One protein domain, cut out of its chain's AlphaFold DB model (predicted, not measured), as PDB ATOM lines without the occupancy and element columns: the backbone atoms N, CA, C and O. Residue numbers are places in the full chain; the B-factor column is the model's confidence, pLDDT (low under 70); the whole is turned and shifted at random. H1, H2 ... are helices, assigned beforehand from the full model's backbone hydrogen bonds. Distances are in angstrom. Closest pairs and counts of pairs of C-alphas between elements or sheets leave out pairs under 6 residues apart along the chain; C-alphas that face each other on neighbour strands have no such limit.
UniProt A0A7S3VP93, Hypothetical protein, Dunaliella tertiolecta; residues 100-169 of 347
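AT A GLANCE: This is residues 100 to 169 of the 347 residues of the protein "Hypothetical protein" of Dunaliella tertiolecta (UniProt A0A7S3VP93). H1 and H2 make a V, with short H3 at the open end of H1 and long H4 crossing H2 and running outward as an arm whose last residues, 163 to 169, stick out. The contacts form a row, H3 to H1 to H2 to H4. The printed part has 70 residues with four named helices in the order H1, H2, H3, H4 and no named strand; the class is all helix. It is compact, with a radius of gyration of the C-alphas of 12.1 A, and spans 37 by 25 by 20 A.

IN THESE COORDINATES: Find C-alpha 105 at (-30.822, -25.790, 20.405); from there H1, residues 105 to 117, runs 18.3 A. Next comes H2, residues 122 to 131, 14.0 A long. H3, residues 138 to 143, is short. H4, residues 151 to 169, begins at C-alpha 151 at (-48.883, -24.952, 28.588) and runs 26.9 A to C-alpha 169 at (-51.082, -51.615, 31.674).

HOW THE PARTS SIT: Look first at residues 105 to 109 of H1, which touch H3; the closest C-alphas, of Gly 105 and Ala 140, are 3.8 A apart. These two helices run the same way at a steep tilt of 67 degrees, only just short of about perpendicular. Residues 111 to 116 of H1 touch H2, closest at the C-alphas of Val 112 and Pro 122, 5.1 A, at a steep tilt of 57 degrees, opposite ways. Residues 153 to 158 of H4 touch H2, closest at the C-alphas of Ala 127 and Val 154, 4.5 A, at a steep tilt of 66 degrees, the same way. H1 and H4 are apart, as are H2 and H3, and H3 and H4. In H1, H2, H3 and H4 every O i to N i+4 pair is within hydrogen-bond range.

THE WHOLE: The two C-alphas farthest apart, of Ala 143 and Gln 169, are 38.1 A apart. The printed part has no cut. The link from H1 to H2 is tight; those from H2 to H3 and from H3 to H4 are short. Look in the B-factor column for a mean pLDDT of the printed part of 88.5, with residues 100 and 169 under 70.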
ATOM      1  N   ARG A 100     -34.120 -34.652  34.653       58.66
ATOM      2  CA  ARG A 100     -34.692 -33.846  33.587       58.66
ATOM      3  C   ARG A 100     -33.552 -33.266  32.766       58.66
ATOM      4  O   ARG A 100     -32.998 -32.215  33.071       58.66
ATOM      5  N   ARG A 101     -33.203 -33.964  31.689       76.56
ATOM      6  CA  ARG A 101     -32.199 -33.495  30.736       76.56
ATOM      7  C   ARG A 101     -32.740 -32.294  29.953       76.56
ATOM      8  O   ARG A 101     -33.829 -32.371  29.376       76.56
ATOM      9  N   ALA A 102     -31.972 -31.208  29.912       84.88
ATOM     10  CA  ALA A 102     -32.229 -30.094  29.009       84.88
ATOM     11  C   ALA A 102     -31.716 -30.408  27.597       84.88
ATOM     12  O   ALA A 102     -30.641 -30.990  27.452       84.88
ATOM     13  N   LEU A 103     -32.483 -30.039  26.568       86.06
ATOM     14  CA  LEU A 103     -32.035 -30.144  25.177       86.06
ATOM     15  C   LEU A 103     -31.307 -28.875  24.740       86.06
ATOM     16  O   LEU A 103     -31.752 -27.756  25.006       86.06
ATOM     17  N   SER A 104     -30.213 -29.074  24.011       88.69
ATOM     18  CA  SER A 104     -29.532 -28.008  23.277       88.69
ATOM     19  C   SER A 104     -30.367 -27.538  22.077       88.69
ATOM     20  O   SER A 104     -31.203 -28.277  21.558       88.69
ATOM     21  N   GLY A 105     -30.120 -26.319  21.584       84.94
ATOM     22  CA  GLY A 105     -30.822 -25.790  20.405       84.94
ATOM     23  C   GLY A 105     -30.680 -26.672  19.157       84.94
ATOM     24  O   GLY A 105     -31.634 -26.813  18.397       84.94
ATOM     25  N   HIS A 106     -29.530 -27.334  18.989       89.62
ATOM     26  CA  HIS A 106     -29.302 -28.291  17.904       89.62
ATOM     27  C   HIS A 106     -30.183 -29.539  18.040       89.62
ATOM     28  O   HIS A 106     -30.828 -29.946  17.082       89.62
ATOM     29  N   GLU A 107     -30.273 -30.123  19.238       90.25
ATOM     30  CA  GLU A 107     -31.132 -31.291  19.483       90.25
ATOM     31  C   GLU A 107     -32.618 -30.956  19.309       90.25
ATOM     32  O   GLU A 107     -33.398 -31.779  18.831       90.25
ATOM     33  N   VAL A 108     -33.019 -29.732  19.665       90.44
ATOM     34  CA  VAL A 108     -34.378 -29.242  19.407       90.44
ATOM     35  C   VAL A 108     -34.629 -29.110  17.899       90.44
ATOM     36  O   VAL A 108     -35.697 -29.505  17.436       90.44
ATOM     37  N   ALA A 109     -33.657 -28.621  17.124       89.25
ATOM     38  CA  ALA A 109     -33.763 -28.539  15.667       89.25
ATOM     39  C   ALA A 109     -33.866 -29.928  15.015       89.25
ATOM     40  O   ALA A 109     -34.749 -30.145  14.187       89.25
ATOM     41  N   GLU A 110     -33.053 -30.894  15.449       92.75
ATOM     42  CA  GLU A 110     -33.142 -32.285  14.980       92.75
ATOM     43  C   GLU A 110     -34.510 -32.908  15.281       92.75
ATOM     44  O   GLU A 110     -35.094 -33.574  14.423       92.75
ATOM     45  N   LEU A 111     -35.050 -32.670  16.480       89.62
ATOM     46  CA  LEU A 111     -36.384 -33.134  16.864       89.62
ATOM     47  C   LEU A 111     -37.463 -32.530  15.948       89.62
ATOM     48  O   LEU A 111     -38.351 -33.235  15.466       89.62
ATOM     49  N   VAL A 112     -37.370 -31.228  15.682       91.56
ATOM     50  CA  VAL A 112     -38.294 -30.488  14.813       91.56
ATOM     51  C   VAL A 112     -38.220 -30.982  13.370       91.56
ATOM     52  O   VAL A 112     -39.257 -31.180  12.734       91.56
ATOM     53  N   ASP A 113     -37.024 -31.224  12.847       92.12
ATOM     54  CA  ASP A 113     -36.852 -31.717  11.484       92.12
ATOM     55  C   ASP A 113     -37.294 -33.177  11.349       92.12
ATOM     56  O   ASP A 113     -37.950 -33.527  10.366       92.12
ATOM     57  N   ALA A 114     -37.065 -34.007  12.371       90.12
ATOM     58  CA  ALA A 114     -37.636 -35.347  12.440       90.12
ATOM     59  C   ALA A 114     -39.175 -35.315  12.459       90.12
ATOM     60  O   ALA A 114     -39.809 -36.143  11.799       90.12
ATOM     61  N   ALA A 115     -39.786 -34.347  13.153       90.69
ATOM     62  CA  ALA A 115     -41.236 -34.143  13.129       90.69
ATOM     63  C   ALA A 115     -41.737 -33.833  11.716       90.69
ATOM     64  O   ALA A 115     -42.640 -34.513  11.221       90.69
ATOM     65  N   LYS A 116     -41.097 -32.872  11.040       91.44
ATOM     66  CA  LYS A 116     -41.441 -32.482   9.666       91.44
ATOM     67  C   LYS A 116     -41.309 -33.653   8.694       91.44
ATOM     68  O   LYS A 116     -42.227 -33.904   7.920       91.44
ATOM     69  N   GLN A 117     -40.213 -34.411   8.773       92.56
ATOM     70  CA  GLN A 117     -39.983 -35.587   7.922       92.56
ATOM     71  C   GLN A 117     -41.048 -36.676   8.115       92.56
ATOM     72  O   GLN A 117     -41.369 -37.405   7.181       92.56
ATOM     73  N   GLN A 118     -41.621 -36.782   9.316       91.25
ATOM     74  CA  GLN A 118     -42.673 -37.755   9.633       91.25
ATOM     75  C   GLN A 118     -44.098 -37.241   9.363       91.25
ATOM     76  O   GLN A 118     -45.061 -37.982   9.610       91.25
ATOM     77  N   GLY A 119     -44.237 -36.001   8.876       91.75
ATOM     78  CA  GLY A 119     -45.523 -35.329   8.675       91.75
ATOM     79  C   GLY A 119     -46.248 -35.001   9.984       91.75
ATOM     80  O   GLY A 119     -47.474 -34.946  10.005       91.75
ATOM     81  N   LEU A 120     -45.511 -34.853  11.088       91.62
ATOM     82  CA  LEU A 120     -46.045 -34.502  12.403       91.62
ATOM     83  C   LEU A 120     -45.905 -32.997  12.647       91.62
ATOM     84  O   LEU A 120     -44.953 -32.373  12.181       91.62
ATOM     85  N   ASP A 121     -46.825 -32.425  13.424       93.12
ATOM     86  CA  ASP A 121     -46.714 -31.037  13.879       93.12
ATOM     87  C   ASP A 121     -45.528 -30.903  14.860       93.12
ATOM     88  O   ASP A 121     -45.558 -31.512  15.939       93.12
ATOM     89  N   PRO A 122     -44.491 -30.106  14.534       92.69
ATOM     90  CA  PRO A 122     -43.335 -29.925  15.408       92.69
ATOM     91  C   PRO A 122     -43.696 -29.338  16.776       92.69
ATOM     92  O   PRO A 122     -43.076 -29.693  17.779       92.69
ATOM     93  N   SER A 123     -44.734 -28.499  16.850       93.19
ATOM     94  CA  SER A 123     -45.200 -27.901  18.111       93.19
ATOM     95  C   SER A 123     -45.751 -28.968  19.052       93.19
ATOM     96  O   SER A 123     -45.480 -28.962  20.255       93.19
ATOM     97  N   ARG A 124     -46.486 -29.937  18.492       92.25
ATOM     98  CA  ARG A 124     -47.013 -31.085  19.233       92.25
ATOM     99  C   ARG A 124     -45.896 -32.008  19.706       92.25
ATOM    100  O   ARG A 124     -45.929 -32.435  20.856       92.25
ATOM    101  N   MET A 125     -44.891 -32.266  18.866       92.44
ATOM    102  CA  MET A 125     -43.747 -33.098  19.253       92.44
ATOM    103  C   MET A 125     -42.929 -32.460  20.386       92.44
ATOM    104  O   MET A 125     -42.556 -33.146  21.337       92.44
ATOM    105  N   LEU A 126     -42.710 -31.142  20.336       92.38
ATOM    106  CA  LEU A 126     -42.068 -30.396  21.423       92.38
ATOM    107  C   LEU A 126     -42.880 -30.484  22.720       92.38
ATOM    108  O   LEU A 126     -42.309 -30.701  23.788       92.38
ATOM    109  N   ALA A 127     -44.210 -30.373  22.643       93.25
ATOM    110  CA  ALA A 127     -45.067 -30.518  23.817       93.25
ATOM    111  C   ALA A 127     -45.044 -31.931  24.402       93.25
ATOM    112  O   ALA A 127     -45.034 -32.072  25.622       93.25
ATOM    113  N   GLU A 128     -45.009 -32.966  23.561       91.25
ATOM    114  CA  GLU A 128     -44.855 -34.355  24.002       91.25
ATOM    115  C   GLU A 128     -43.495 -34.578  24.677       91.25
ATOM    116  O   GLU A 128     -43.443 -35.167  25.757       91.25
ATOM    117  N   ALA A 129     -42.408 -34.031  24.124       90.00
ATOM    118  CA  ALA A 129     -41.092 -34.068  24.760       90.00
ATOM    119  C   ALA A 129     -41.104 -33.388  26.143       90.00
ATOM    120  O   ALA A 129     -40.670 -33.980  27.133       90.00
ATOM    121  N   MET A 130     -41.679 -32.186  26.244       91.62
ATOM    122  CA  MET A 130     -41.817 -31.482  27.526       91.62
ATOM    123  C   MET A 130     -42.729 -32.225  28.511       91.62
ATOM    124  O   MET A 130     -42.454 -32.255  29.711       91.62
ATOM    125  N   ALA A 131     -43.790 -32.873  28.024       90.75
ATOM    126  CA  ALA A 131     -44.681 -33.693  28.841       90.75
ATOM    127  C   ALA A 131     -43.987 -34.947  29.400       90.75
ATOM    128  O   ALA A 131     -44.309 -35.366  30.513       90.75
ATOM    129  N   MET A 132     -43.003 -35.491  28.675       88.25
ATOM    130  CA  MET A 132     -42.113 -36.565  29.138       88.25
ATOM    131  C   MET A 132     -41.016 -36.082  30.104       88.25
ATOM    132  O   MET A 132     -40.220 -36.888  30.577       88.25
ATOM    133  N   GLY A 133     -40.976 -34.787  30.436       87.62
ATOM    134  CA  GLY A 133     -40.032 -34.223  31.406       87.62
ATOM    135  C   GLY A 133     -38.750 -33.656  30.798       87.62
ATOM    136  O   GLY A 133     -37.845 -33.289  31.548       87.62
ATOM    137  N   VAL A 134     -38.672 -33.546  29.468       90.69
ATOM    138  CA  VAL A 134     -37.553 -32.891  28.787       90.69
ATOM    139  C   VAL A 134     -37.629 -31.381  28.998       90.69
ATOM    140  O   VAL A 134     -38.662 -30.755  28.749       90.69
ATOM    141  N   LEU A 135     -36.526 -30.775  29.434       91.88
ATOM    142  CA  LEU A 135     -36.452 -29.326  29.584       91.88
ATOM    143  C   LEU A 135     -36.067 -28.701  28.241       91.88
ATOM    144  O   LEU A 135     -34.976 -28.922  27.722       91.88
ATOM    145  N   ILE A 136     -36.974 -27.909  27.676       91.00
ATOM    146  CA  ILE A 136     -36.724 -27.141  26.455       91.00
ATOM    147  C   ILE A 136     -36.746 -25.668  26.836       91.00
ATOM    148  O   ILE A 136     -37.772 -25.151  27.282       91.00
ATOM    149  N   THR A 137     -35.604 -24.998  26.704       91.56
ATOM    150  CA  THR A 137     -35.507 -23.570  27.016       91.56
ATOM    151  C   THR A 137     -36.072 -22.728  25.866       91.56
ATOM    152  O   THR A 137     -36.030 -23.155  24.706       91.56
ATOM    153  N   PRO A 138     -36.563 -21.503  26.138       90.94
ATOM    154  CA  PRO A 138     -37.008 -20.594  25.081       90.94
ATOM    155  C   PRO A 138     -35.908 -20.297  24.056       90.94
ATOM    156  O   PRO A 138     -36.185 -20.181  22.868       90.94
ATOM    157  N   GLN A 139     -34.654 -20.218  24.514       91.00
ATOM    158  CA  GLN A 139     -33.479 -19.994  23.671       91.00
ATOM    159  C   GLN A 139     -33.217 -21.180  22.735       91.00
ATOM    160  O   GLN A 139     -32.984 -20.972  21.548       91.00
ATOM    161  N   ALA A 140     -33.313 -22.417  23.236       89.06
ATOM    162  CA  ALA A 140     -33.138 -23.619  22.423       89.06
ATOM    163  C   ALA A 140     -34.254 -23.771  21.375       89.06
ATOM    164  O   ALA A 140     -33.976 -24.085  20.219       89.06
ATOM    165  N   ALA A 141     -35.504 -23.477  21.749       90.06
ATOM    166  CA  ALA A 141     -36.621 -23.441  20.806       90.06
ATOM    167  C   ALA A 141     -36.419 -22.368  19.723       90.06
ATOM    168  O   ALA A 141     -36.564 -22.659  18.536       90.06
ATOM    169  N   ALA A 142     -36.011 -21.157  20.116       90.81
ATOM    170  CA  ALA A 142     -35.757 -20.062  19.186       90.81
ATOM    171  C   ALA A 142     -34.594 -20.362  18.226       90.81
ATOM    172  O   ALA A 142     -34.695 -20.049  17.041       90.81
ATOM    173  N   ALA A 143     -33.529 -21.015  18.704       88.44
ATOM    174  CA  ALA A 143     -32.414 -21.463  17.867       88.44
ATOM    175  C   ALA A 143     -32.858 -22.470  16.789       88.44
ATOM    176  O   ALA A 143     -32.327 -22.460  15.683       88.44
ATOM    177  N   ALA A 144     -33.879 -23.280  17.081       87.88
ATOM    178  CA  ALA A 144     -34.521 -24.181  16.124       87.88
ATOM    179  C   ALA A 144     -35.592 -23.495  15.242       87.88
ATOM    180  O   ALA A 144     -36.301 -24.168  14.492       87.88
ATOM    181  N   GLY A 145     -35.756 -22.170  15.343       91.19
ATOM    182  CA  GLY A 145     -36.783 -21.415  14.617       91.19
ATOM    183  C   GLY A 145     -38.211 -21.679  15.101       91.19
ATOM    184  O   GLY A 145     -39.167 -21.398  14.379       91.19
ATOM    185  N   MET A 146     -38.372 -22.223  16.309       92.50
ATOM    186  CA  MET A 146     -39.659 -22.604  16.884       92.50
ATOM    187  C   MET A 146     -40.009 -21.743  18.097       92.50
ATOM    188  O   MET A 146     -39.151 -21.259  18.835       92.50
ATOM    189  N   ARG A 147     -41.309 -21.580  18.343       93.19
ATOM    190  CA  ARG A 147     -41.806 -21.074  19.627       93.19
ATOM    191  C   ARG A 147     -42.035 -22.239  20.576       93.19
ATOM    192  O   ARG A 147     -42.364 -23.341  20.141       93.19
ATOM    193  N   LEU A 148     -41.877 -21.983  21.874       93.12
ATOM    194  CA  LEU A 148     -42.272 -22.963  22.877       93.12
ATOM    195  C   LEU A 148     -43.777 -23.235  22.772       93.12
ATOM    196  O   LEU A 148     -44.549 -22.289  22.591       93.12
ATOM    197  N   PRO A 149     -44.194 -24.503  22.889       91.62
ATOM    198  CA  PRO A 149     -45.602 -24.846  22.895       91.62
ATOM    199  C   PRO A 149     -46.289 -24.299  24.148       91.62
ATOM    200  O   PRO A 149     -45.718 -24.283  25.241       91.62
ATOM    201  N   ASP A 150     -47.549 -23.899  23.995       92.94
ATOM    202  CA  ASP A 150     -48.355 -23.417  25.111       92.94
ATOM    203  C   ASP A 150     -48.531 -24.495  26.186       92.94
ATOM    204  O   ASP A 150     -48.654 -25.693  25.904       92.94
ATOM    205  N   SER A 151     -48.665 -24.062  27.440       91.00
ATOM    206  CA  SER A 151     -48.883 -24.952  28.588       91.00
ATOM    207  C   SER A 151     -50.105 -25.865  28.424       91.00
ATOM    208  O   SER A 151     -50.111 -26.989  28.925       91.00
ATOM    209  N   ARG A 152     -51.124 -25.421  27.676       93.69
ATOM    210  CA  ARG A 152     -52.305 -26.229  27.330       93.69
ATOM    211  C   ARG A 152     -51.955 -27.405  26.422       93.69
ATOM    212  O   ARG A 152     -52.460 -28.501  26.649       93.69
ATOM    213  N   LEU A 153     -51.078 -27.192  25.439       92.50
ATOM    214  CA  LEU A 153     -50.614 -28.239  24.528       92.50
ATOM    215  C   LEU A 153     -49.785 -29.279  25.295       92.50
ATOM    216  O   LEU A 153     -50.007 -30.477  25.145       92.50
ATOM    217  N   VAL A 154     -48.903 -28.820  26.191       92.00
ATOM    218  CA  VAL A 154     -48.099 -29.689  27.070       92.00
ATOM    219  C   VAL A 154     -48.989 -30.492  28.027       92.00
ATOM    220  O   VAL A 154     -48.791 -31.693  28.206       92.00
ATOM    221  N   ALA A 155     -50.011 -29.865  28.617       90.44
ATOM    222  CA  ALA A 155     -50.959 -30.552  29.494       90.44
ATOM    223  C   ALA A 155     -51.797 -31.601  28.745       90.44
ATOM    224  O   ALA A 155     -52.019 -32.695  29.270       90.44
ATOM    225  N   ALA A 156     -52.237 -31.292  27.521       91.12
ATOM    226  CA  ALA A 156     -52.947 -32.236  26.663       91.12
ATOM    227  C   ALA A 156     -52.056 -33.431  26.288       91.12
ATOM    228  O   ALA A 156     -52.484 -34.577  26.423       91.12
ATOM    229  N   ALA A 157     -50.800 -33.176  25.910       90.25
ATOM    230  CA  ALA A 157     -49.819 -34.220  25.631       90.25
ATOM    231  C   ALA A 157     -49.574 -35.119  26.855       90.25
ATOM    232  O   ALA A 157     -49.582 -36.342  26.737       90.25
ATOM    233  N   LYS A 158     -49.449 -34.532  28.053       91.31
ATOM    234  CA  LYS A 158     -49.258 -35.285  29.300       91.31
ATOM    235  C   LYS A 158     -50.429 -36.218  29.616       91.31
ATOM    236  O   LYS A 158     -50.193 -37.352  30.023       91.31
ATOM    237  N   ARG A 159     -51.671 -35.762  29.414       89.44
ATOM    238  CA  ARG A 159     -52.863 -36.616  29.558       89.44
ATOM    239  C   ARG A 159     -52.853 -37.747  28.536       89.44
ATOM    240  O   ARG A 159     -52.966 -38.896  28.929       89.44
ATOM    241  N   GLY A 160     -52.586 -37.437  27.267       87.94
ATOM    242  CA  GLY A 160     -52.508 -38.455  26.218       87.94
ATOM    243  C   GLY A 160     -51.440 -39.522  26.476       87.94
ATOM    244  O   GLY A 160     -51.661 -40.688  26.160       87.94
ATOM    245  N   ILE A 161     -50.302 -39.152  27.072       84.62
ATOM    246  CA  ILE A 161     -49.267 -40.109  27.495       84.62
ATOM    247  C   ILE A 161     -49.761 -40.960  28.673       84.62
ATOM    248  O   ILE A 161     -49.576 -42.174  28.656       84.62
ATOM    249  N   ALA A 162     -50.405 -40.354  29.675       82.00
ATOM    250  CA  ALA A 162     -50.937 -41.073  30.835       82.00
ATOM    251  C   ALA A 162     -52.028 -42.084  30.445       82.00
ATOM    252  O   ALA A 162     -51.956 -43.237  30.865       82.00
ATOM    253  N   ASP A 163     -52.968 -41.686  29.586       80.62
ATOM    254  CA  ASP A 163     -54.050 -42.552  29.105       80.62
ATOM    255  C   ASP A 163     -53.493 -43.762  28.339       80.62
ATOM    256  O   ASP A 163     -53.985 -44.879  28.468       80.62
ATOM    257  N   GLN A 164     -52.416 -43.570  27.574       79.25
ATOM    258  CA  GLN A 164     -51.763 -44.657  26.844       79.25
ATOM    259  C   GLN A 164     -50.948 -45.582  27.743       79.25
ATOM    260  O   GLN A 164     -50.901 -46.779  27.482       79.25
ATOM    261  N   LEU A 165     -50.306 -45.050  28.786       80.88
ATOM    262  CA  LEU A 165     -49.642 -45.880  29.792       80.88
ATOM    263  C   LEU A 165     -50.668 -46.725  30.548       80.88
ATOM    264  O   LEU A 165     -50.427 -47.906  30.775       80.88
ATOM    265  N   GLN A 166     -51.830 -46.151  30.862       80.25
ATOM    266  CA  GLN A 166     -52.933 -46.883  31.475       80.25
ATOM    267  C   GLN A 166     -53.497 -47.951  30.527       80.25
ATOM    268  O   GLN A 166     -53.699 -49.083  30.950       80.25
ATOM    269  N   ALA A 167     -53.673 -47.633  29.242       75.31
ATOM    270  CA  ALA A 167     -54.116 -48.593  28.229       75.31
ATOM    271  C   ALA A 167     -53.080 -49.690  27.923       75.31
ATOM    272  O   ALA A 167     -53.453 -50.765  27.481       75.31
ATOM    273  N   ALA A 168     -51.786 -49.438  28.131       72.56
ATOM    274  CA  ALA A 168     -50.746 -50.458  27.995       72.56
ATOM    275  C   ALA A 168     -50.624 -51.353  29.244       72.56
ATOM    276  O   ALA A 168     -50.123 -52.469  29.142       72.56
ATOM    277  N   GLN A 169     -51.048 -50.860  30.414       69.31
ATOM    278  CA  GLN A 169     -51.082 -51.615  31.674       69.31
ATOM    279  C   GLN A 169     -52.372 -52.419  31.843       69.31
ATOM    280  O   GLN A 169     -52.346 -53.490  32.443       69.31
TER     281      GLN A 169